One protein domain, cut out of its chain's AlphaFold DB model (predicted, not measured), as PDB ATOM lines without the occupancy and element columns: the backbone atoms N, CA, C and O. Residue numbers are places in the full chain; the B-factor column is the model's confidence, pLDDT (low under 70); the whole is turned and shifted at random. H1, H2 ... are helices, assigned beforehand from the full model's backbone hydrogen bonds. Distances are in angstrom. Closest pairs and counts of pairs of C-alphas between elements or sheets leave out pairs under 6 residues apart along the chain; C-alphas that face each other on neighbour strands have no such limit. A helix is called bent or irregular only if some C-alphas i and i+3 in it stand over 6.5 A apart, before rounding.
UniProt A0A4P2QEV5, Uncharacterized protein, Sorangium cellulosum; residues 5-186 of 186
ATOM      1  N   ASP A   5     193.949 212.870 103.654       70.69
ATOM      2  CA  ASP A   5     194.092 211.413 103.570       70.69
ATOM      3  C   ASP A   5     193.016 210.620 104.335       70.69
ATOM      4  O   ASP A   5     192.718 209.488 103.967       70.69
ATOM      5  N   ALA A   6     192.407 211.189 105.381       81.44
ATOM      6  CA  ALA A   6     191.386 210.509 106.190       81.44
ATOM      7  C   ALA A   6     189.950 210.742 105.679       81.44
ATOM      8  O   ALA A   6     189.008 210.079 106.122       81.44
ATOM      9  N   MET A   7     189.765 211.677 104.744       86.94
ATOM     10  CA  MET A   7     188.451 212.103 104.257       86.94
ATOM     11  C   MET A   7     187.620 210.976 103.615       86.94
ATOM     12  O   MET A   7     186.438 210.870 103.957       86.94
ATOM     13  N   PRO A   8     188.181 210.083 102.767       92.12
ATOM     14  CA  PRO A   8     187.409 208.973 102.205       92.12
ATOM     15  C   PRO A   8     186.847 208.029 103.274       92.12
ATOM     16  O   PRO A   8     185.710 207.575 103.153       92.12
ATOM     17  N   GLY A   9     187.616 207.766 104.335       92.19
ATOM     18  CA  GLY A   9     187.200 206.909 105.446       92.19
ATOM     19  C   GLY A   9     186.078 207.533 106.275       92.19
ATOM     20  O   GLY A   9     185.092 206.864 106.589       92.19
ATOM     21  N   VAL A  10     186.174 208.836 106.568       93.94
ATOM     22  CA  VAL A  10     185.119 209.575 107.285       93.94
ATOM     23  C   VAL A  10     183.820 209.591 106.480       93.94
ATOM     24  O   VAL A  10     182.755 209.305 107.030       93.94
ATOM     25  N   LEU A  11     183.897 209.868 105.175       94.62
ATOM     26  CA  LEU A  11     182.728 209.872 104.297       94.62
ATOM     27  C   LEU A  11     182.105 208.476 104.165       94.62
ATOM     28  O   LEU A  11     180.884 208.337 104.248       94.62
ATOM     29  N   ALA A  12     182.930 207.435 104.028       96.94
ATOM     30  CA  ALA A  12     182.485 206.047 103.987       96.94
ATOM     31  C   ALA A  12     181.697 205.651 105.240       96.94
ATOM     32  O   ALA A  12     180.570 205.163 105.127       96.94
ATOM     33  N   ALA A  13     182.260 205.897 106.426       96.94
ATOM     34  CA  ALA A  13     181.589 205.617 107.691       96.94
ATOM     35  C   ALA A  13     180.284 206.419 107.815       96.94
ATOM     36  O   ALA A  13     179.230 205.842 108.076       96.94
ATOM     37  N   ALA A  14     180.329 207.724 107.523       96.44
ATOM     38  CA  ALA A  14     179.167 208.602 107.588       96.44
ATOM     39  C   ALA A  14     178.005 208.107 106.711       96.44
ATOM     40  O   ALA A  14     176.867 208.049 107.176       96.44
ATOM     41  N   VAL A  15     178.277 207.726 105.460       96.69
ATOM     42  CA  VAL A  15     177.251 207.249 104.521       96.69
ATOM     43  C   VAL A  15     176.694 205.890 104.943       96.69
ATOM     44  O   VAL A  15     175.475 205.714 104.984       96.69
ATOM     45  N   VAL A  16     177.558 204.926 105.277       97.19
ATOM     46  CA  VAL A  16     177.127 203.557 105.605       97.19
ATOM     47  C   VAL A  16     176.346 203.513 106.917       97.19
ATOM     48  O   VAL A  16     175.303 202.863 106.994       97.19
ATOM     49  N   GLU A  17     176.809 204.216 107.948       95.94
ATOM     50  CA  GLU A  17     176.118 204.251 109.235       95.94
ATOM     51  C   GLU A  17     174.785 205.000 109.145       95.94
ATOM     52  O   GLU A  17     173.782 204.516 109.667       95.94
ATOM     53  N   ALA A  18     174.733 206.128 108.423       94.75
ATOM     54  CA  ALA A  18     173.475 206.842 108.209       94.75
ATOM     55  C   ALA A  18     172.464 205.992 107.420       94.75
ATOM     56  O   ALA A  18     171.275 206.007 107.735       94.75
ATOM     57  N   ALA A  19     172.915 205.208 106.434       94.06
ATOM     58  CA  ALA A  19     172.054 204.269 105.715       94.06
ATOM     59  C   ALA A  19     171.461 203.194 106.648       94.06
ATOM     60  O   ALA A  19     170.268 202.898 106.563       94.06
ATOM     61  N   LEU A  20     172.266 202.637 107.562       92.81
ATOM     62  CA  LEU A  20     171.804 201.661 108.558       92.81
ATOM     63  C   LEU A  20     170.781 202.266 109.531       92.81
ATOM     64  O   LEU A  20     169.769 201.631 109.827       92.81
ATOM     65  N   GLU A  21     171.013 203.493 109.994       91.19
ATOM     66  CA  GLU A  21     170.096 204.205 110.892       91.19
ATOM     67  C   GLU A  21     168.762 204.535 110.229       91.19
ATOM     68  O   GLU A  21     167.712 204.354 110.844       91.19
ATOM     69  N   LEU A  22     168.781 204.974 108.967       87.75
ATOM     70  CA  LEU A  22     167.564 205.297 108.222       87.75
ATOM     71  C   LEU A  22     166.656 204.079 108.048       87.75
ATOM     72  O   LEU A  22     165.445 204.196 108.233       87.75
ATOM     73  N   VAL A  23     167.223 202.908 107.747       83.25
ATOM     74  CA  VAL A  23     166.437 201.667 107.656       83.25
ATOM     75  C   VAL A  23     165.910 201.255 109.032       83.25
ATOM     76  O   VAL A  23     164.728 200.944 109.156       83.25
ATOM     77  N   GLY A  24     166.731 201.333 110.085       74.69
ATOM     78  CA  GLY A  24     166.281 201.031 111.450       74.69
ATOM     79  C   GLY A  24     165.162 201.959 111.944       74.69
ATOM     80  O   GLY A  24     164.250 201.515 112.642       74.69
ATOM     81  N   ALA A  25     165.185 203.235 111.551       70.56
ATOM     82  CA  ALA A  25     164.133 204.197 111.865       70.56
ATOM     83  C   ALA A  25     162.838 203.936 111.076       70.56
ATOM     84  O   ALA A  25     161.753 204.128 111.618       70.56
ATOM     85  N   GLN A  26     162.928 203.467 109.825       67.94
ATOM     86  CA  GLN A  26     161.756 203.081 109.026       67.94
ATOM     87  C   GLN A  26     161.070 201.811 109.545       67.94
ATOM     88  O   GLN A  26     159.852 201.703 109.447       67.94
ATOM     89  N   GLU A  27     161.824 200.871 110.118       65.12
ATOM     90  CA  GLU A  27     161.259 199.654 110.719       65.12
ATOM     91  C   GLU A  27     160.490 199.935 112.025       65.12
ATOM     92  O   GLU A  27     159.595 199.170 112.379       65.12
ATOM     93  N   ASN A  28     160.802 201.034 112.726       59.91
ATOM     94  CA  ASN A  28     160.285 201.332 114.071       59.91
ATOM     95  C   ASN A  28     159.488 202.647 114.179       59.91
ATOM     96  O   ASN A  28     159.027 202.998 115.266       59.91
ATOM     97  N   GLY A  29     159.345 203.399 113.086       56.28
ATOM     98  CA  GLY A  29     158.768 204.744 113.072       56.28
ATOM     99  C   GLY A  29     157.610 204.912 112.083       56.28
ATOM    100  O   GLY A  29     157.350 204.037 111.257       56.28
ATOM    101  N   PRO A  30     156.884 206.044 112.146       51.50
ATOM    102  CA  PRO A  30     155.862 206.366 111.159       51.50
ATOM    103  C   PRO A  30     156.489 206.549 109.763       51.50
ATOM    104  O   PRO A  30     157.621 207.031 109.657       51.50
ATOM    105  N   PRO A  31     155.767 206.210 108.679       57.50
ATOM    106  CA  PRO A  31     156.288 206.324 107.322       57.50
ATOM    107  C   PRO A  31     156.707 207.768 107.011       57.50
ATOM    108  O   PRO A  31     155.916 208.708 107.116       57.50
ATOM    109  N   SER A  32     157.976 207.937 106.631       62.00
ATOM    110  CA  SER A  32     158.543 209.235 106.259       62.00
ATOM    111  C   SER A  32     157.995 209.712 104.912       62.00
ATOM    112  O   SER A  32     157.840 208.925 103.981       62.00
ATOM    113  N   ARG A  33     157.741 211.023 104.794       64.88
ATOM    114  CA  ARG A  33     157.382 211.682 103.522       64.88
ATOM    115  C   ARG A  33     158.602 212.065 102.674       64.88
ATOM    116  O   ARG A  33     158.435 212.457 101.525       64.88
ATOM    117  N   LEU A  34     159.806 211.996 103.243       66.31
ATOM    118  CA  LEU A  34     161.056 212.279 102.539       66.31
ATOM    119  C   LEU A  34     161.505 211.043 101.759       66.31
ATOM    120  O   LEU A  34     161.452 209.927 102.282       66.31
ATOM    121  N   ARG A  35     161.996 211.249 100.532       74.69
ATOM    122  CA  ARG A  35     162.684 210.187  99.794       74.69
ATOM    123  C   ARG A  35     163.932 209.774 100.576       74.69
ATOM    124  O   ARG A  35     164.561 210.590 101.248       74.69
ATOM    125  N   ALA A  36     164.255 208.487 100.536       77.56
ATOM    126  CA  ALA A  36     165.290 207.931 101.399       77.56
ATOM    127  C   ALA A  36     166.680 208.531 101.092       77.56
ATOM    128  O   ALA A  36     167.424 208.853 102.013       77.56
ATOM    129  N   ASP A  37     167.000 208.740  99.817       79.88
ATOM    130  CA  ASP A  37     168.221 209.400  99.335       79.88
ATOM    131  C   ASP A  37     168.334 210.862  99.801       79.88
ATOM    132  O   ASP A  37     169.388 211.270 100.291       79.88
ATOM    133  N   ASP A  38     167.237 211.624  99.752       85.00
ATOM    134  CA  ASP A  38     167.180 212.971 100.337       85.00
ATOM    135  C   ASP A  38     167.407 212.930 101.856       85.00
ATOM    136  O   ASP A  38     168.124 213.767 102.402       85.00
ATOM    137  N   ALA A  39     166.843 211.937 102.553       86.44
ATOM    138  CA  ALA A  39     167.035 211.765 103.992       86.44
ATOM    139  C   ALA A  39     168.491 211.412 104.352       86.44
ATOM    140  O   ALA A  39     169.013 211.900 105.358       86.44
ATOM    141  N   LEU A  40     169.170 210.617 103.518       90.12
ATOM    142  CA  LEU A  40     170.587 210.286 103.685       90.12
ATOM    143  C   LEU A  40     171.465 211.526 103.556       90.12
ATOM    144  O   LEU A  40     172.268 211.794 104.448       90.12
ATOM    145  N   LEU A  41     171.266 212.322 102.504       90.81
ATOM    146  CA  LEU A  41     171.974 213.593 102.340       90.81
ATOM    147  C   LEU A  41     171.563 214.636 103.384       90.81
ATOM    148  O   LEU A  41     172.336 215.542 103.689       90.81
ATOM    149  N   ALA A  42     170.366 214.525 103.960       89.62
ATOM    150  CA  ALA A  42     169.918 215.401 105.032       89.62
ATOM    151  C   ALA A  42     170.574 215.091 106.388       89.62
ATOM    152  O   ALA A  42     170.583 215.983 107.246       89.62
ATOM    153  N   SER A  43     171.118 213.881 106.569       91.31
ATOM    154  CA  SER A  43     171.763 213.431 107.804       91.31
ATOM    155  C   SER A  43     172.909 214.356 108.203       91.31
ATOM    156  O   SER A  43     173.794 214.652 107.399       91.31
ATOM    157  N   ALA A  44     172.925 214.787 109.468       91.12
ATOM    158  CA  ALA A  44     173.923 215.725 109.978       91.12
ATOM    159  C   ALA A  44     175.361 215.225 109.763       91.12
ATOM    160  O   ALA A  44     176.224 216.005 109.368       91.12
ATOM    161  N   ARG A  45     175.605 213.916 109.943       93.31
ATOM    162  CA  ARG A  45     176.938 213.327 109.737       93.31
ATOM    163  C   ARG A  45     177.363 213.347 108.272       93.31
ATOM    164  O   ARG A  45     178.513 213.643 107.976       93.31
ATOM    165  N   VAL A  46     176.431 213.052 107.364       93.56
ATOM    166  CA  VAL A  46     176.702 213.005 105.923       93.56
ATOM    167  C   VAL A  46     176.941 214.419 105.411       93.56
ATOM    168  O   VAL A  46     177.919 214.645 104.710       93.56
ATOM    169  N   LYS A  47     176.131 215.391 105.847       93.00
ATOM    170  CA  LYS A  47     176.349 216.816 105.558       93.00
ATOM    171  C   LYS A  47     177.713 217.299 106.020       93.00
ATOM    172  O   LYS A  47     178.409 217.945 105.246       93.00
ATOM    173  N   ALA A  48     178.090 216.983 107.259       92.00
ATOM    174  CA  ALA A  48     179.388 217.362 107.796       92.00
ATOM    175  C   ALA A  48     180.529 216.736 106.979       92.00
ATOM    176  O   ALA A  48     181.442 217.446 106.584       92.00
ATOM    177  N   ALA A  49     180.448 215.441 106.654       92.31
ATOM    178  CA  ALA A  49     181.474 214.768 105.860       92.31
ATOM    179  C   ALA A  49     181.584 215.317 104.426       92.31
ATOM    180  O   ALA A  49     182.689 215.489 103.924       92.31
ATOM    181  N   ILE A  50     180.455 215.620 103.778       92.38
ATOM    182  CA  ILE A  50     180.413 216.191 102.425       92.38
ATOM    183  C   ILE A  50     180.959 217.624 102.397       92.38
ATOM    184  O   ILE A  50     181.651 217.985 101.450       92.38
ATOM    185  N   ALA A  51     180.670 218.440 103.416       89.38
ATOM    186  CA  ALA A  51     181.119 219.834 103.479       89.38
ATOM    187  C   ALA A  51     182.651 219.976 103.520       89.38
ATOM    188  O   ALA A  51     183.184 221.006 103.118       89.38
ATOM    189  N   GLU A  52     183.350 218.936 103.972       87.44
ATOM    190  CA  GLU A  52     184.812 218.881 104.018       87.44
ATOM    191  C   GLU A  52     185.439 218.484 102.668       87.44
ATOM    192  O   GLU A  52     186.662 218.522 102.539       87.44
ATOM    193  N   VAL A  53     184.639 218.105 101.659       87.31
ATOM    194  CA  VAL A  53     185.116 217.696 100.328       87.31
ATOM    195  C   VAL A  53     185.299 218.929  99.429       87.31
ATOM    196  O   VAL A  53     184.311 219.569  99.054       87.31
ATOM    197  N   PRO A  54     186.532 219.279  99.017       82.75
ATOM    198  CA  PRO A  54     186.758 220.390  98.098       82.75
ATOM    199  C   PRO A  54     186.103 220.122  96.739       82.75
ATOM    200  O   PRO A  54     186.214 219.023  96.201       82.75
ATOM    201  N   GLY A  55     185.420 221.122  96.175       82.19
ATOM    202  CA  GLY A  55     184.723 220.956  94.893       82.19
ATOM    203  C   GLY A  55     183.573 219.944  94.952       82.19
ATOM    204  O   GLY A  55     183.261 219.314  93.940       82.19
ATOM    205  N   ALA A  56     182.971 219.763  96.136       81.62
ATOM    206  CA  ALA A  56     181.846 218.865  96.339       81.62
ATOM    207  C   ALA A  56     180.753 219.082  95.268       81.62
ATOM    208  O   ALA A  56     180.382 220.230  95.001       81.62
ATOM    209  N   PRO A  57     180.215 217.998  94.676       83.62
ATOM    210  CA  PRO A  57     179.032 218.078  93.833       83.62
ATOM    211  C   PRO A  57     177.869 218.786  94.533       83.62
ATOM    212  O   PRO A  57     177.797 218.845  95.766       83.62
ATOM    213  N   ASP A  58     176.906 219.248  93.740       90.62
ATOM    214  CA  ASP A  58     175.597 219.602  94.274       90.62
ATOM    215  C   ASP A  58     174.861 218.359  94.820       90.62
ATOM    216  O   ASP A  58     175.353 217.225  94.776       90.62
ATOM    217  N   ALA A  59     173.670 218.564  95.382       88.44
ATOM    218  CA  ALA A  59     172.902 217.477  95.980       88.44
ATOM    219  C   ALA A  59     172.617 216.336  94.984       88.44
ATOM    220  O   ALA A  59     172.676 215.170  95.368       88.44
ATOM    221  N   GLU A  60     172.344 216.653  93.717       90.25
ATOM    222  CA  GLU A  60     172.041 215.646  92.697       90.25
ATOM    223  C   GLU A  60     173.297 214.866  92.290       90.25
ATOM    224  O   GLU A  60     173.277 213.636  92.211       90.25
ATOM    225  N   GLY A  61     174.431 215.555  92.155       92.44
ATOM    226  CA  GLY A  61     175.726 214.924  91.942       92.44
ATOM    227  C   GLY A  61     176.111 213.981  93.085       92.44
ATOM    228  O   GLY A  61     176.643 212.899  92.830       92.44
ATOM    229  N   TRP A  62     175.794 214.320  94.338       93.38
ATOM    230  CA  TRP A  62     176.010 213.415  95.471       93.38
ATOM    231  C   TRP A  62     175.094 212.197  95.456       93.38
ATOM    232  O   TRP A  62     175.564 211.098  95.756       93.38
ATOM    233  N   LYS A  63     173.821 212.349  95.072       92.81
ATOM    234  CA  LYS A  63     172.933 211.192  94.883       92.81
ATOM    235  C   LYS A  63     173.526 210.233  93.865       92.81
ATOM    236  O   LYS A  63     173.673 209.052  94.161       92.81
ATOM    237  N   GLN A  64     173.970 210.752  92.724       94.50
ATOM    238  CA  GLN A  64     174.606 209.950  91.686       94.50
ATOM    239  C   GLN A  64     175.873 209.238  92.188       94.50
ATOM    240  O   GLN A  64     176.053 208.049  91.919       94.50
ATOM    241  N   VAL A  65     176.735 209.925  92.949       95.44
ATOM    242  CA  VAL A  65     177.932 209.329  93.571       95.44
ATOM    243  C   VAL A  65     177.557 208.188  94.519       95.44
ATOM    244  O   VAL A  65     178.158 207.116  94.464       95.44
ATOM    245  N   ILE A  66     176.547 208.377  95.367       95.81
ATOM    246  CA  ILE A  66     176.122 207.355  96.330       95.81
ATOM    247  C   ILE A  66     175.412 206.190  95.621       95.81
ATOM    248  O   ILE A  66     175.574 205.034  96.014       95.81
ATOM    249  N   THR A  67     174.692 206.438  94.526       96.94
ATOM    250  CA  THR A  67     174.158 205.369  93.673       96.94
ATOM    251  C   THR A  67     175.289 204.567  93.025       96.94
ATOM    252  O   THR A  67     175.245 203.338  93.058       96.94
ATOM    253  N   ARG A  68     176.360 205.210  92.532       97.56
ATOM    254  CA  ARG A  68     177.564 204.495  92.063       97.56
ATOM    255  C   ARG A  68     178.225 203.678  93.174       97.56
ATOM    256  O   ARG A  68     178.636 202.546  92.918       97.56
ATOM    257  N   LEU A  69     178.269 204.194  94.405       98.25
ATOM    258  CA  LEU A  69     178.724 203.424  95.565       98.25
ATOM    259  C   LEU A  69     177.870 202.161  95.755       98.25
ATOM    260  O   LEU A  69     178.423 201.080  95.925       98.25
ATOM    261  N   ALA A  70     176.540 202.259  95.702       98.19
ATOM    262  CA  ALA A  70     175.666 201.092  95.840       98.19
ATOM    263  C   ALA A  70     175.935 200.022  94.768       98.19
ATOM    264  O   ALA A  70     175.990 198.834  95.095       98.19
ATOM    265  N   VAL A  71     176.172 200.429  93.516       98.56
ATOM    266  CA  VAL A  71     176.581 199.520  92.430       98.56
ATOM    267  C   VAL A  71     177.927 198.859  92.736       98.56
ATOM    268  O   VAL A  71     178.051 197.635  92.665       98.56
ATOM    269  N   PHE A  72     178.919 199.645  93.162       98.62
ATOM    270  CA  PHE A  72     180.236 199.141  93.552       98.62
ATOM    271  C   PHE A  72     180.153 198.116  94.698       98.62
ATOM    272  O   PHE A  72     180.786 197.056  94.654       98.62
ATOM    273  N   LEU A  73     179.333 198.392  95.717       98.69
ATOM    274  CA  LEU A  73     179.100 197.476  96.832       98.69
ATOM    275  C   LEU A  73     178.409 196.189  96.373       98.69
ATOM    276  O   LEU A  73     178.817 195.101  96.785       98.69
ATOM    277  N   ALA A  74     177.412 196.294  95.490       98.62
ATOM    278  CA  ALA A  74     176.727 195.138  94.922       98.62
ATOM    279  C   ALA A  74     177.700 194.212  94.184       98.62
ATOM    280  O   ALA A  74     177.694 193.004  94.431       98.62
ATOM    281  N   ARG A  75     178.610 194.767  93.371       98.56
ATOM    282  CA  ARG A  75     179.682 193.992  92.731       98.56
ATOM    283  C   ARG A  75     180.567 193.273  93.741       98.56
ATOM    284  O   ARG A  75     180.887 192.103  93.541       98.56
ATOM    285  N   GLY A  76     180.943 193.926  94.837       97.94
ATOM    286  CA  GLY A  76     181.791 193.284  95.840       97.94
ATOM    287  C   GLY A  76     181.116 192.135  96.595       97.94
ATOM    288  O   GLY A  76     181.804 191.198  96.996       97.94
ATOM    289  N   VAL A  77     179.784 192.142  96.734       98.31
ATOM    290  CA  VAL A  77     179.058 191.065  97.434       98.31
ATOM    291  C   VAL A  77     178.472 189.996  96.508       98.31
ATOM    292  O   VAL A  77     178.258 188.871  96.964       98.31
ATOM    293  N   VAL A  78     178.252 190.276  95.214       98.06
ATOM    294  CA  VAL A  78     177.564 189.348  94.286       98.06
ATOM    295  C   VAL A  78     178.283 188.006  94.130       98.06
ATOM    296  O   VAL A  78     177.640 186.984  93.905       98.06
ATOM    297  N   LYS A  79     179.600 187.953  94.362       97.19
ATOM    298  CA  LYS A  79     180.361 186.693  94.367       97.19
ATOM    299  C   LYS A  79     179.813 185.678  95.381       97.19
ATOM    300  O   LYS A  79     179.840 184.480  95.112       97.19
ATOM    301  N   ARG A  80     179.270 186.129  96.521       97.56
ATOM    302  CA  ARG A  80     178.622 185.248  97.514       97.56
ATOM    303  C   ARG A  80     177.401 184.546  96.923       97.56
ATOM    304  O   ARG A  80     177.204 183.362  97.177       97.56
ATOM    305  N   TRP A  81     176.620 185.262  96.113       98.00
ATOM    306  CA  TRP A  81     175.500 184.689  95.372       98.00
ATOM    307  C   TRP A  81     175.988 183.675  94.337       98.00
ATOM    308  O   TRP A  81     175.558 182.526  94.378       98.00
ATOM    309  N   SER A  82     176.925 184.066  93.467       97.81
ATOM    310  CA  SER A  82     177.430 183.194  92.396       97.81
ATOM    311  C   SER A  82     178.059 181.903  92.924       97.81
ATOM    312  O   SER A  82     177.918 180.857  92.302       97.81
ATOM    313  N   ASN A  83     178.712 181.951  94.087       97.19
ATOM    314  CA  ASN A  83     179.272 180.761  94.727       97.19
ATOM    315  C   ASN A  83     178.190 179.814  95.275       97.19
ATOM    316  O   ASN A  83     178.368 178.601  95.237       97.19
ATOM    317  N   ALA A  84     177.096 180.353  95.823       97.12
ATOM    318  CA  ALA A  84     176.028 179.554  96.427       97.12
ATOM    319  C   ALA A  84     175.020 179.028  95.392       97.12
ATOM    320  O   ALA A  84     174.454 177.950  95.573       97.12
ATOM    321  N   TYR A  85     174.787 179.787  94.319       96.06
ATOM    322  CA  TYR A  85     173.779 179.507  93.298       96.06
ATOM    323  C   TYR A  85     174.336 179.747  91.882       96.06
ATOM    324  O   TYR A  85     173.876 180.661  91.191       96.06
ATOM    325  N   PRO A  86     175.316 178.945  91.428       95.81
ATOM    326  CA  PRO A  86     176.021 179.179  90.163       95.81
ATOM    327  C   PRO A  86     175.101 179.179  88.934       95.81
ATOM    328  O   PRO A  86     175.320 179.948  88.004       95.81
ATOM    329  N   ASP A  87     174.021 178.396  88.960       96.19
ATOM    330  CA  ASP A  87     173.069 178.293  87.842       96.19
ATOM    331  C   ASP A  87     172.016 179.416  87.825       96.19
ATOM    332  O   ASP A  87     171.151 179.477  86.951       96.19
ATOM    333  N   ARG A  88     172.045 180.313  88.816       96.25
ATOM    334  CA  ARG A  88     171.060 181.385  88.989       96.25
ATOM    335  C   ARG A  88     171.697 182.732  88.664       96.25
ATOM    336  O   ARG A  88     172.179 183.436  89.540       96.25
ATOM    337  N   LEU A  89     171.708 183.091  87.385       97.88
ATOM    338  CA  LEU A  89     172.514 184.213  86.887       97.88
ATOM    339  C   LEU A  89     171.877 185.606  87.048       97.88
ATOM    340  O   LEU A  89     172.547 186.603  86.791       97.88
ATOM    341  N   GLU A  90     170.611 185.715  87.461       98.38
ATOM    342  CA  GLU A  90     169.885 186.995  87.408       98.38
ATOM    343  C   GLU A  90     170.508 188.089  88.294       98.38
ATOM    344  O   GLU A  90     170.668 189.207  87.809       98.38
ATOM    345  N   PRO A  91     170.954 187.821  89.539       98.50
ATOM    346  CA  PRO A  91     171.681 188.826  90.314       98.50
ATOM    347  C   PRO A  91     172.996 189.287  89.687       98.50
ATOM    348  O   PRO A  91     173.343 190.454  89.825       98.50
ATOM    349  N   LEU A  92     173.721 188.413  88.982       98.50
ATOM    350  CA  LEU A  92     174.942 188.822  88.287       98.50
ATOM    351  C   LEU A  92     174.616 189.775  87.129       98.50
ATOM    352  O   LEU A  92     175.205 190.851  87.054       98.50
ATOM    353  N   ARG A  93     173.619 189.423  86.305       98.69
ATOM    354  CA  ARG A  93     173.126 190.271  85.206       98.69
ATOM    355  C   ARG A  93     172.656 191.637  85.704       98.69
ATOM    356  O   ARG A  93     172.920 192.648  85.065       98.69
ATOM    357  N   ALA A  94     171.999 191.668  86.864       98.69
ATOM    358  CA  ALA A  94     171.541 192.910  87.474       98.69
ATOM    359  C   ALA A  94     172.696 193.835  87.880       98.69
ATOM    360  O   ALA A  94     172.644 195.035  87.617       98.69
ATOM    361  N   VAL A  95     173.775 193.287  88.457       98.69
ATOM    362  CA  VAL A  95     174.982 194.079  88.746       98.69
ATOM    363  C   VAL A  95     175.635 194.581  87.460       98.69
ATOM    364  O   VAL A  95     175.996 195.749  87.394       98.69
ATOM    365  N   GLU A  96     175.766 193.737  86.436       98.69
ATOM    366  CA  GLU A  96     176.377 194.123  85.154       98.69
ATOM    367  C   GLU A  96     175.609 195.266  84.472       98.69
ATOM    368  O   GLU A  96     176.217 196.226  83.996       98.69
ATOM    369  N   ALA A  97     174.275 195.221  84.490       98.56
ATOM    370  CA  ALA A  97     173.448 196.300  83.959       98.56
ATOM    371  C   ALA A  97     173.585 197.596  84.784       98.56
ATOM    372  O   ALA A  97     173.686 198.689  84.224       98.56
ATOM    373  N   ALA A  98     173.661 197.486  86.113       98.50
ATOM    374  CA  ALA A  98     173.891 198.632  86.991       98.50
ATOM    375  C   ALA A  98     175.288 199.257  86.793       98.50
ATOM    376  O   ALA A  98     175.444 200.476  86.867       98.50
ATOM    377  N   GLU A  99     176.309 198.447  86.502       98.75
ATOM    378  CA  GLU A  99     177.660 198.918  86.176       98.75
ATOM    379  C   GLU A  99     177.720 199.646  84.834       98.75
ATOM    380  O   GLU A  99     178.423 200.652  84.729       98.75
ATOM    381  N   ALA A 100     176.943 199.210  83.836       98.56
ATOM    382  CA  ALA A 100     176.804 199.946  82.580       98.56
ATOM    383  C   ALA A 100     176.253 201.363  82.822       98.56
ATOM    384  O   ALA A 100     176.777 202.334  82.271       98.56
ATOM    385  N   TRP A 101     175.270 201.506  83.720       98.25
ATOM    386  CA  TRP A 101     174.822 202.826  84.171       98.25
ATOM    387  C   TRP A 101     175.910 203.580  84.944       98.25
ATOM    388  O   TRP A 101     176.115 204.763  84.695       98.25
ATOM    389  N   ALA A 102     176.642 202.933  85.854       97.25
ATOM    390  CA  ALA A 102     177.686 203.612  86.626       97.25
ATOM    391  C   ALA A 102     178.799 204.184  85.724       97.25
ATOM    392  O   ALA A 102     179.321 205.263  86.013       97.25
ATOM    393  N   ALA A 103     179.116 203.491  84.625       97.25
ATOM    394  CA  ALA A 103     180.053 203.939  83.597       97.25
ATOM    395  C   ALA A 103     179.463 205.020  82.670       97.25
ATOM    396  O   ALA A 103     180.175 205.935  82.259       97.25
ATOM    397  N   CYS A 104     178.168 204.940  82.348       97.44
ATOM    398  CA  CYS A 104     177.455 205.918  81.528       97.44
ATOM    399  C   CYS A 104     176.089 206.266  82.156       97.44
ATOM    400  O   CYS A 104     175.075 205.647  81.806       97.44
ATOM    401  N   PRO A 105     176.046 207.261  83.070       95.62
ATOM    402  CA  PRO A 105     174.854 207.583  83.859       95.62
ATOM    403  C   PRO A 105     173.767 208.317  83.061       95.62
ATOM    404  O   PRO A 105     173.507 209.502  83.258       95.62
ATOM    405  N   CYS A 106     173.127 207.615  82.131       96.19
ATOM    406  CA  CYS A 106     172.049 208.135  81.298       96.19
ATOM    407  C   CYS A 106     170.738 207.370  81.531       96.19
ATOM    408  O   CYS A 106     170.732 206.244  82.036       96.19
ATOM    409  N   ALA A 107     169.616 207.977  81.132       97.25
ATOM    410  CA  ALA A 107     168.282 207.398  81.312       97.25
ATOM    411  C   ALA A 107     168.132 206.019  80.646       97.25
ATOM    412  O   ALA A 107     167.479 205.142  81.200       97.25
ATOM    413  N   HIS A 108     168.782 205.807  79.496       98.12
ATOM    414  CA  HIS A 108     168.759 204.524  78.794       98.12
ATOM    415  C   HIS A 108     169.353 203.387  79.642       98.12
ATOM    416  O   HIS A 108     168.699 202.364  79.832       98.12
ATOM    417  N   HIS A 109     170.550 203.573  80.209       98.50
ATOM    418  CA  HIS A 109     171.158 202.554  81.070       98.50
ATOM    419  C   HIS A 109     170.443 202.417  82.417       98.50
ATOM    420  O   HIS A 109     170.414 201.324  82.975       98.50
ATOM    421  N   ALA A 110     169.842 203.495  82.934       97.94
ATOM    422  CA  ALA A 110     169.030 203.419  84.147       97.94
ATOM    423  C   ALA A 110     167.783 202.540  83.938       97.94
ATOM    424  O   ALA A 110     167.453 201.732  84.805       97.94
ATOM    425  N   GLU A 111     167.122 202.665  82.783       98.25
ATOM    426  CA  GLU A 111     165.993 201.812  82.398       98.25
ATOM    427  C   GLU A 111     166.429 200.351  82.240       98.25
ATOM    428  O   GLU A 111     165.860 199.471  82.882       98.25
ATOM    429  N   ALA A 112     167.493 200.108  81.469       98.25
ATOM    430  CA  ALA A 112     168.017 198.763  81.236       98.25
ATOM    431  C   ALA A 112     168.430 198.061  82.544       98.25
ATOM    432  O   ALA A 112     168.177 196.871  82.719       98.25
ATOM    433  N   ALA A 113     169.027 198.792  83.493       98.25
ATOM    434  CA  ALA A 113     169.327 198.261  84.819       98.25
ATOM    435  C   ALA A 113     168.042 197.889  85.577       98.25
ATOM    436  O   ALA A 113     167.913 196.753  86.043       98.25
ATOM    437  N   ALA A 114     167.054 198.785  85.630       98.00
ATOM    438  CA  ALA A 114     165.795 198.541  86.331       98.00
ATOM    439  C   ALA A 114     165.013 197.333  85.774       98.00
ATOM    440  O   ALA A 114     164.385 196.602  86.537       98.00
ATOM    441  N   GLU A 115     165.084 197.054  84.468       98.44
ATOM    442  CA  GLU A 115     164.435 195.880  83.854       98.44
ATOM    443  C   GLU A 115     164.971 194.536  84.384       98.44
ATOM    444  O   GLU A 115     164.239 193.543  84.435       98.44
ATOM    445  N   THR A 116     166.227 194.494  84.837       98.31
ATOM    446  CA  THR A 116     166.847 193.276  85.395       98.31
ATOM    447  C   THR A 116     166.508 193.044  86.871       98.31
ATOM    448  O   THR A 116     166.531 191.904  87.357       98.31
ATOM    449  N   ALA A 117     166.145 194.102  87.605       97.88
ATOM    450  CA  ALA A 117     165.924 194.047  89.046       97.88
ATOM    451  C   ALA A 117     164.830 193.042  89.471       97.88
ATOM    452  O   ALA A 117     165.064 192.290  90.427       97.88
ATOM    453  N   PRO A 118     163.672 192.914  88.780       98.25
ATOM    454  CA  PRO A 118     162.651 191.929  89.135       98.25
ATOM    455  C   PRO A 118     163.144 190.477  89.070       98.25
ATOM    456  O   PRO A 118     162.746 189.658  89.903       98.25
ATOM    457  N   GLY A 119     164.004 190.145  88.100       98.06
ATOM    458  CA  GLY A 119     164.599 188.813  87.960       98.06
ATOM    459  C   GLY A 119     165.487 188.465  89.149       98.06
ATOM    460  O   GLY A 119     165.261 187.453  89.826       98.06
ATOM    461  N   ALA A 120     166.424 189.360  89.470       98.06
ATOM    462  CA  ALA A 120     167.307 189.228  90.625       98.06
ATOM    463  C   ALA A 120     166.519 189.164  91.945       98.06
ATOM    464  O   ALA A 120     166.768 188.296  92.784       98.06
ATOM    465  N   ALA A 121     165.505 190.021  92.102       97.75
ATOM    466  CA  ALA A 121     164.632 190.053  93.268       97.75
ATOM    467  C   ALA A 121     163.909 188.720  93.489       97.75
ATOM    468  O   ALA A 121     163.925 188.202  94.607       97.75
ATOM    469  N   ARG A 122     163.290 188.147  92.448       98.00
ATOM    470  CA  ARG A 122     162.591 186.856  92.555       98.00
ATOM    471  C   ARG A 122     163.537 185.739  92.981       98.00
ATOM    472  O   ARG A 122     163.194 184.971  93.878       98.00
ATOM    473  N   GLN A 123     164.726 185.664  92.384       97.31
ATOM    474  CA  GLN A 123     165.698 184.629  92.737       97.31
ATOM    475  C   GLN A 123     166.214 184.797  94.169       97.31
ATOM    476  O   GLN A 123     166.256 183.819  94.918       97.31
ATOM    477  N   ALA A 124     166.533 186.026  94.581       96.38
ATOM    478  CA  ALA A 124     166.962 186.320  95.945       96.38
ATOM    479  C   ALA A 124     165.891 185.947  96.981       96.38
ATOM    480  O   ALA A 124     166.193 185.293  97.978       96.38
ATOM    481  N   MET A 125     164.624 186.288  96.720       94.94
ATOM    482  CA  MET A 125     163.511 185.942  97.609       94.94
ATOM    483  C   MET A 125     163.247 184.432  97.659       94.94
ATOM    484  O   MET A 125     162.947 183.901  98.726       94.94
ATOM    485  N   ALA A 126     163.415 183.718  96.543       94.81
ATOM    486  CA  ALA A 126     163.326 182.259  96.521       94.81
ATOM    487  C   ALA A 126     164.430 181.595  97.367       94.81
ATOM    488  O   ALA A 126     164.202 180.547  97.966       94.81
ATOM    489  N   ALA A 127     165.610 182.213  97.450       93.69
ATOM    490  CA  ALA A 127     166.718 181.758  98.286       93.69
ATOM    491  C   ALA A 127     166.612 182.200  99.760       93.69
ATOM    492  O   ALA A 127     167.387 181.738 100.589       93.69
ATOM    493  N   TRP A 128     165.656 183.062 100.125       91.44
ATOM    494  CA  TRP A 128     165.615 183.731 101.437       91.44
ATOM    495  C   TRP A 128     165.457 182.788 102.638       91.44
ATOM    496  O   TRP A 128     165.875 183.100 103.754       91.44
ATOM    497  N   ARG A 129     164.822 181.632 102.415       87.19
ATOM    498  CA  ARG A 129     164.631 180.578 103.428       87.19
ATOM    499  C   ARG A 129     165.722 179.506 103.386       87.19
ATOM    500  O   ARG A 129     165.673 178.568 104.176       87.19
ATOM    501  N   SER A 130     166.679 179.630 102.474       85.75
ATOM    502  CA  SER A 130     167.787 178.699 102.300       85.75
ATOM    503  C   SER A 130     169.064 179.264 102.921       85.75
ATOM    504  O   SER A 130     169.251 180.476 103.015       85.75
ATOM    505  N   SER A 131     169.958 178.372 103.339       84.81
ATOM    506  CA  SER A 131     171.322 178.748 103.710       84.81
ATOM    507  C   SER A 131     172.218 178.804 102.462       84.81
ATOM    508  O   SER A 131     172.000 178.010 101.541       84.81
ATOM    509  N   PRO A 132     173.240 179.681 102.433       91.94
ATOM    510  CA  PRO A 132     173.548 180.723 103.422       91.94
ATOM    511  C   PRO A 132     172.708 182.001 103.213       91.94
ATOM    512  O   PRO A 132     172.539 182.466 102.084       91.94
ATOM    513  N   LYS A 133     172.218 182.616 104.300       94.31
ATOM    514  CA  LYS A 133     171.382 183.836 104.220       94.31
ATOM    515  C   LYS A 133     172.135 185.023 103.617       94.31
ATOM    516  O   LYS A 133     171.536 185.874 102.968       94.31
ATOM    517  N   GLU A 134     173.445 185.067 103.809       96.50
ATOM    518  CA  GLU A 134     174.357 186.069 103.263       96.50
ATOM    519  C   GLU A 134     174.313 186.088 101.730       96.50
ATOM    520  O   GLU A 134     174.368 187.158 101.123       96.50
ATOM    521  N   ALA A 135     174.157 184.920 101.093       97.06
ATOM    522  CA  ALA A 135     173.993 184.843  99.645       97.06
ATOM    523  C   ALA A 135     172.649 185.439  99.216       97.06
ATOM    524  O   ALA A 135     172.616 186.237  98.283       97.06
ATOM    525  N   ALA A 136     171.554 185.138  99.922       97.00
ATOM    526  CA  ALA A 136     170.249 185.736  99.631       97.00
ATOM    527  C   ALA A 136     170.276 187.273  99.762       97.00
ATOM    528  O   ALA A 136     169.758 187.976  98.891       97.00
ATOM    529  N   TRP A 137     170.961 187.803 100.783       97.88
ATOM    530  CA  TRP A 137     171.216 189.241 100.918       97.88
ATOM    531  C   TRP A 137     172.047 189.809  99.768       97.88
ATOM    532  O   TRP A 137     171.699 190.869  99.250       97.88
ATOM    533  N   ALA A 138     173.094 189.114  99.315       98.25
ATOM    534  CA  ALA A 138     173.875 189.537  98.153       98.25
ATOM    535  C   ALA A 138     173.021 189.599  96.873       98.25
ATOM    536  O   ALA A 138     173.067 190.590  96.146       98.25
ATOM    537  N   GLY A 139     172.175 188.591  96.634       97.94
ATOM    538  CA  GLY A 139     171.247 188.585  95.500       97.94
ATOM    539  C   GLY A 139     170.235 189.733  95.560       97.94
ATOM    540  O   GLY A 139     169.947 190.380  94.554       97.94
ATOM    541  N   ARG A 140     169.721 190.038  96.757       98.00
ATOM    542  CA  ARG A 140     168.784 191.151  96.958       98.00
ATOM    543  C   ARG A 140     169.462 192.514  96.813       98.00
ATOM    544  O   ARG A 140     168.865 193.427  96.254       98.00
ATOM    545  N   THR A 141     170.712 192.619  97.252       98.50
ATOM    546  CA  THR A 141     171.561 193.802  97.062       98.50
ATOM    547  C   THR A 141     171.740 194.122  95.585       98.50
ATOM    548  O   THR A 141     171.557 195.271  95.197       98.50
ATOM    549  N   ALA A 142     172.015 193.112  94.755       98.50
ATOM    550  CA  ALA A 142     172.104 193.278  93.305       98.50
ATOM    551  C   ALA A 142     170.803 193.822  92.696       98.50
ATOM    552  O   ALA A 142     170.844 194.755  91.901       98.50
ATOM    553  N   ALA A 143     169.648 193.292  93.115       98.19
ATOM    554  CA  ALA A 143     168.352 193.783  92.650       98.19
ATOM    555  C   ALA A 143     168.131 195.265  93.003       98.19
ATOM    556  O   ALA A 143     167.733 196.051  92.150       98.19
ATOM    557  N   TRP A 144     168.424 195.666  94.244       98.06
ATOM    558  CA  TRP A 144     168.300 197.065  94.661       98.06
ATOM    559  C   TRP A 144     169.287 197.990  93.949       98.06
ATOM    560  O   TRP A 144     168.908 199.091  93.564       98.06
ATOM    561  N   ALA A 145     170.527 197.546  93.738       98.12
ATOM    562  CA  ALA A 145     171.523 198.324  93.011       98.12
ATOM    563  C   ALA A 145     171.143 198.535  91.537       98.12
ATOM    564  O   ALA A 145     171.442 199.592  90.995       98.12
ATOM    565  N   ALA A 146     170.456 197.577  90.912       98.06
ATOM    566  CA  ALA A 146     169.961 197.706  89.542       98.06
ATOM    567  C   ALA A 146     168.753 198.652  89.416       98.06
ATOM    568  O   ALA A 146     168.631 199.377  88.437       98.06
ATOM    569  N   ASP A 147     167.894 198.700  90.432       97.00
ATOM    570  CA  ASP A 147     166.750 199.620  90.503       97.00
ATOM    571  C   ASP A 147     167.158 201.071  90.839       97.00
ATOM    572  O   ASP A 147     166.509 202.040  90.428       97.00
ATOM    573  N   ALA A 148     168.220 201.228  91.635       94.81
ATOM    574  CA  ALA A 148     168.648 202.504  92.199       94.81
ATOM    575  C   ALA A 148     168.895 203.619  91.158       94.81
ATOM    576  O   ALA A 148     168.419 204.727  91.401       94.81
ATOM    577  N   PRO A 149     169.534 203.370  89.996       94.69
ATOM    578  CA  PRO A 149     169.707 204.358  88.932       94.69
ATOM    579  C   PRO A 149     168.431 205.074  88.485       94.69
ATOM    580  O   PRO A 149     168.468 206.259  88.166       94.69
ATOM    581  N   LYS A 150     167.305 204.352  88.438       93.50
ATOM    582  CA  LYS A 150     166.033 204.876  87.928       93.50
ATOM    583  C   LYS A 150     165.194 205.534  89.023       93.50
ATOM    584  O   LYS A 150     164.492 206.509  88.767       93.50
ATOM    585  N   TYR A 151     165.242 204.996  90.239       88.12
ATOM    586  CA  TYR A 151     164.283 205.339  91.294       88.12
ATOM    587  C   TYR A 151     164.912 206.001  92.535       88.12
ATOM    588  O   TYR A 151     164.195 206.591  93.352       88.12
ATOM    589  N   GLY A 152     166.237 205.946  92.686       80.06
ATOM    590  CA  GLY A 152     167.025 206.593  93.742       80.06
ATOM    591  C   GLY A 152     166.931 205.930  95.122       80.06
ATOM    592  O   GLY A 152     167.955 205.668  95.756       80.06
ATOM    593  N   TRP A 153     165.727 205.590  95.594       76.75
ATOM    594  CA  TRP A 153     165.498 205.140  96.976       76.75
ATOM    595  C   TRP A 153     166.106 203.763  97.295       76.75
ATOM    596  O   TRP A 153     166.483 203.504  98.440       76.75
ATOM    597  N   GLN A 154     166.268 202.896  96.294       89.56
ATOM    598  CA  GLN A 154     166.870 201.568  96.441       89.56
ATOM    599  C   GLN A 154     168.374 201.634  96.743       89.56
ATOM    600  O   GLN A 154     168.940 200.645  97.204       89.56
ATOM    601  N   THR A 155     169.013 202.797  96.575       92.69
ATOM    602  CA  THR A 155     170.429 203.010  96.908       92.69
ATOM    603  C   THR A 155     170.732 202.635  98.363       92.69
ATOM    604  O   THR A 155     171.666 201.885  98.641       92.69
ATOM    605  N   ILE A 156     169.904 203.089  99.309       93.75
ATOM    606  CA  ILE A 156     170.093 202.812 100.742       93.75
ATOM    607  C   ILE A 156     169.850 201.339 101.051       93.75
ATOM    608  O   ILE A 156     170.622 200.724 101.786       93.75
ATOM    609  N   ALA A 157     168.818 200.751 100.444       93.94
ATOM    610  CA  ALA A 157     168.529 199.333 100.598       93.94
ATOM    611  C   ALA A 157     169.690 198.463 100.088       93.94
ATOM    612  O   ALA A 157     170.045 197.486 100.742       93.94
ATOM    613  N   ALA A 158     170.337 198.841  98.981       97.12
ATOM    614  CA  ALA A 158     171.528 198.163  98.477       97.12
ATOM    615  C   ALA A 158     172.719 198.276  99.446       97.12
ATOM    616  O   ALA A 158     173.349 197.264  99.750       97.12
ATOM    617  N   ILE A 159     172.995 199.463 100.001       97.88
ATOM    618  CA  ILE A 159     174.068 199.648 100.998       97.88
ATOM    619  C   ILE A 159     173.821 198.760 102.228       97.88
ATOM    620  O   ILE A 159     174.703 198.015 102.658       97.88
ATOM    621  N   VAL A 160     172.602 198.782 102.772       96.62
ATOM    622  CA  VAL A 160     172.238 197.953 103.931       96.62
ATOM    623  C   VAL A 160     172.257 196.464 103.580       96.62
ATOM    624  O   VAL A 160     172.741 195.656 104.372       96.62
ATOM    625  N   GLY A 161     171.799 196.087 102.389       97.31
ATOM    626  CA  GLY A 161     171.876 194.720 101.884       97.31
ATOM    627  C   GLY A 161     173.313 194.200 101.833       97.31
ATOM    628  O   GLY A 161     173.577 193.095 102.311       97.31
ATOM    629  N   ALA A 162     174.260 195.020 101.363       98.44
ATOM    630  CA  ALA A 162     175.680 194.686 101.381       98.44
ATOM    631  C   ALA A 162     176.183 194.475 102.820       98.44
ATOM    632  O   ALA A 162     176.861 193.482 103.098       98.44
ATOM    633  N   CYS A 163     175.777 195.335 103.765       98.31
ATOM    634  CA  CYS A 163     176.112 195.174 105.185       98.31
ATOM    635  C   CYS A 163     175.569 193.858 105.755       98.31
ATOM    636  O   CYS A 163     176.241 193.221 106.561       98.31
ATOM    637  N   ARG A 164     174.376 193.421 105.342       97.25
ATOM    638  CA  ARG A 164     173.809 192.129 105.761       97.25
ATOM    639  C   ARG A 164     174.498 190.935 105.099       97.25
ATOM    640  O   ARG A 164     174.538 189.866 105.697       97.25
ATOM    641  N   ALA A 165     175.045 191.103 103.896       97.38
ATOM    642  CA  ALA A 165     175.748 190.046 103.176       97.38
ATOM    643  C   ALA A 165     177.175 189.799 103.699       97.38
ATOM    644  O   ALA A 165     177.659 188.670 103.621       97.38
ATOM    645  N   THR A 166     177.867 190.835 104.189       97.25
ATOM    646  CA  THR A 166     179.306 190.735 104.510       97.25
ATOM    647  C   THR A 166     179.737 191.427 105.811       97.25
ATOM    648  O   THR A 166     180.828 191.181 106.310       97.25
ATOM    649  N   GLY A 167     178.867 192.231 106.426       97.25
ATOM    650  CA  GLY A 167     179.150 192.991 107.645       97.25
ATOM    651  C   GLY A 167     179.504 194.455 107.371       97.25
ATOM    652  O   GLY A 167     180.141 194.792 106.374       97.25
ATOM    653  N   SER A 168     179.111 195.352 108.281       97.12
ATOM    654  CA  SER A 168     179.273 196.804 108.107       97.12
ATOM    655  C   SER A 168     180.732 197.256 108.041       97.12
ATOM    656  O   SER A 168     181.057 198.112 107.230       97.12
ATOM    657  N   LYS A 169     181.628 196.660 108.838       97.69
ATOM    658  CA  LYS A 169     183.064 196.999 108.822       97.69
ATOM    659  C   LYS A 169     183.695 196.777 107.444       97.69
ATOM    660  O   LYS A 169     184.463 197.610 106.978       97.69
ATOM    661  N   GLU A 170     183.349 195.672 106.789       97.69
ATOM    662  CA  GLU A 170     183.858 195.363 105.450       97.69
ATOM    663  C   GLU A 170     183.244 196.291 104.393       97.69
ATOM    664  O   GLU A 170     183.966 196.789 103.531       97.69
ATOM    665  N   VAL A 171     181.951 196.615 104.509       98.44
ATOM    666  CA  VAL A 171     181.290 197.595 103.630       98.44
ATOM    667  C   VAL A 171     181.877 198.998 103.782       98.44
ATOM    668  O   VAL A 171     182.088 199.662 102.772       98.44
ATOM    669  N   ILE A 172     182.200 199.441 105.000       98.31
ATOM    670  CA  ILE A 172     182.878 200.727 105.234       98.31
ATOM    671  C   ILE A 172     184.243 200.731 104.540       98.31
ATOM    672  O   ILE A 172     184.531 201.652 103.783       98.31
ATOM    673  N   ALA A 173     185.045 199.673 104.699       97.88
ATOM    674  CA  ALA A 173     186.339 199.572 104.023       97.88
ATOM    675  C   ALA A 173     186.207 199.536 102.485       97.88
ATOM    676  O   ALA A 173     187.062 200.052 101.766       97.88
ATOM    677  N   MET A 174     185.149 198.917 101.949       98.12
ATOM    678  CA  MET A 174     184.835 198.961 100.516       98.12
ATOM    679  C   MET A 174     184.454 200.372 100.059       98.12
ATOM    680  O   MET A 174     184.968 200.840  99.045       98.12
ATOM    681  N   ALA A 175     183.583 201.045 100.809       98.06
ATOM    682  CA  ALA A 175     183.143 202.401 100.519       98.06
ATOM    683  C   ALA A 175     184.303 203.404 100.592       98.06
ATOM    684  O   ALA A 175     184.401 204.284  99.746       98.06
ATOM    685  N   GLU A 176     185.235 203.231 101.529       97.50
ATOM    686  CA  GLU A 176     186.450 204.044 101.625       97.50
ATOM    687  C   GLU A 176     187.313 203.926 100.363       97.50
ATOM    688  O   GLU A 176     187.764 204.938  99.824       97.50
ATOM    689  N   ARG A 177     187.498 202.704  99.837       97.19
ATOM    690  CA  ARG A 177     188.214 202.491  98.565       97.19
ATOM    691  C   ARG A 177     187.498 203.159  97.396       97.19
ATOM    692  O   ARG A 177     188.158 203.770  96.559       97.19
ATOM    693  N   PHE A 178     186.171 203.060  97.357       97.19
ATOM    694  CA  PHE A 178     185.356 203.733  96.350       97.19
ATOM    695  C   PHE A 178     185.548 205.254  96.411       97.19
ATOM    696  O   PHE A 178     185.955 205.849  95.418       97.19
ATOM    697  N   PHE A 179     185.348 205.877  97.576       95.69
ATOM    698  CA  PHE A 179     185.498 207.325  97.730       95.69
ATOM    699  C   PHE A 179     186.935 207.792  97.484       95.69
ATOM    700  O   PHE A 179     187.135 208.842  96.889       95.69
ATOM    701  N   SER A 180     187.941 206.997  97.848       94.12
ATOM    702  CA  SER A 180     189.340 207.311  97.532       94.12
ATOM    703  C   SER A 180     189.586 207.405  96.026       94.12
ATOM    704  O   SER A 180     190.371 208.241  95.589       94.12
ATOM    705  N   ALA A 181     188.937 206.557  95.221       93.31
ATOM    706  CA  ALA A 181     189.039 206.618  93.765       93.31
ATOM    707  C   ALA A 181     188.188 207.762  93.186       93.31
ATOM    708  O   ALA A 181     188.676 208.533  92.365       93.31
ATOM    709  N   GLU A 182     186.948 207.895  93.654       92.31
ATOM    710  CA  GLU A 182     185.964 208.878  93.182       92.31
ATOM    711  C   GLU A 182     186.369 210.331  93.476       92.31
ATOM    712  O   GLU A 182     186.040 211.227  92.704       92.31
ATOM    713  N   LEU A 183     187.080 210.579  94.578       87.12
ATOM    714  CA  LEU A 183     187.574 211.912  94.933       87.12
ATOM    715  C   LEU A 183     188.895 212.269  94.233       87.12
ATOM    716  O   LEU A 183     189.212 213.445  94.134       87.12
ATOM    717  N   ARG A 184     189.663 211.284  93.743       84.56
ATOM    718  CA  ARG A 184     190.915 211.518  92.990       84.56
ATOM    719  C   ARG A 184     190.696 211.751  91.501       84.56
ATOM    720  O   ARG A 184     191.577 212.283  90.838       84.56
ATOM    721  N   SER A 185     189.579 211.279  90.956       75.88
ATOM    722  CA  SER A 185     189.226 211.442  89.542       75.88
ATOM    723  C   SER A 185     188.590 212.801  89.224       75.88
ATOM    724  O   SER A 185     188.137 213.004  88.096       75.88
ATOM    725  N   ARG A 186     188.543 213.706  90.206       65.19
ATOM    726  CA  ARG A 186     187.988 215.060  90.134       65.19
ATOM    727  C   ARG A 186     189.104 216.081  90.288       65.19
ATOM    728  O   ARG A 186     189.023 217.106  89.581       65.19
TER     729      ARG A 186
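AT A GLANCE: This is residues 5 to 186 of the 186 residues of an uncharacterized protein of Sorangium cellulosum (UniProt A0A4P2QEV5). Five helices and arms, H4, H5, H6b, H7 and H8, make an up-and-down bundle, each running against the one before it, with H6a packed on H5 and H7. H1 crosses H8 on another side of the bundle, with H2, H3 and H9 packed on it, and residues 27 to 33 stick out. The printed part has 182 residues, with nine named helices, H1 to H9 in chain order, and no named strand: all helix, packed part aligned, part crossed. It is compact, with a radius of gyration of the C-alphas of 15.4 A and spans of 45 by 37 by 32 A.

HOW THE PARTS SIT: H4, residues 59 to 84, and H8, residues 154 to 166, are the hubs, touching five helices each. They touch each other, closest at the C-alphas of Thr 67 and Thr 155, 5.5 A. H7, residues 133 to 151, touches H4, closest at the C-alphas of Trp 81 and Ala 135, 4.5 A. H7 and H8 form a hairpin at a shallow tilt of 18 degrees, closest at the C-alphas of Glu 134 and Ala 165, 4.2 A. H5, residues 90 to 103, forms a hairpin with H4, closest at the C-alphas of Arg 68 and Ala 102, 5.5 A. H6, residues 107 to 127, was assigned as one helix by its hydrogen bonds but is bent, with C-alphas 115 and 118 6.8 A apart; its arms are H6a, residues 107 to 115, and H6b, residues 118 to 127. H5 and H6a form a hairpin, closest at the C-alphas of Ala 97 and Ala 113, 4.6 A; H6b and H7 form another, closest at those of Ala 124 and Gly 139, 4.9 A. H1, residues 5 to 28, touches H8 with residues 16 to 23 alone, about perpendicular at 79 degrees; the closest C-alphas are those of Ala 19 and Ile 156, 5.5 A. H9, residues 168 to 184, touches H1 at a steep tilt of 49 degrees, closest at the C-alphas of Gly 9 and Glu 176, 4.8 A; H1 does so with residues 8 to 16 alone. H2, residues 36 to 42, and H3, residues 44 to 51, touch H1, closest at the C-alphas of Leu 40 and Ala 18, 6.4 A, and of Ala 49 and Leu 11, 5.3 A. Every O i to N i+4 pair is within hydrogen-bond range in H2, H3, H5, H6a, H6b and H8, against 19 of 20 in H1, 19 of 22 in H4, 13 of 15 in H7 and 12 of 13 in H9.

IN THESE COORDINATES: H4 is 38.1 A long, from C-alpha 59 at (172.902, 217.477, 95.980), with a kink of 33 degrees near residue 77. H1 is 36.8 A, H7 26.1 A and H9 24.1 A long, H9 ending at C-alpha 184 at (190.915, 211.518, 92.990).

THE WHOLE: The C-alphas of Gly 55 and Ser 130 are the farthest apart, 46.1 A. The printed part has no cut and no long link. Residues 26 to 34 and residue 186 have a pLDDT under 70.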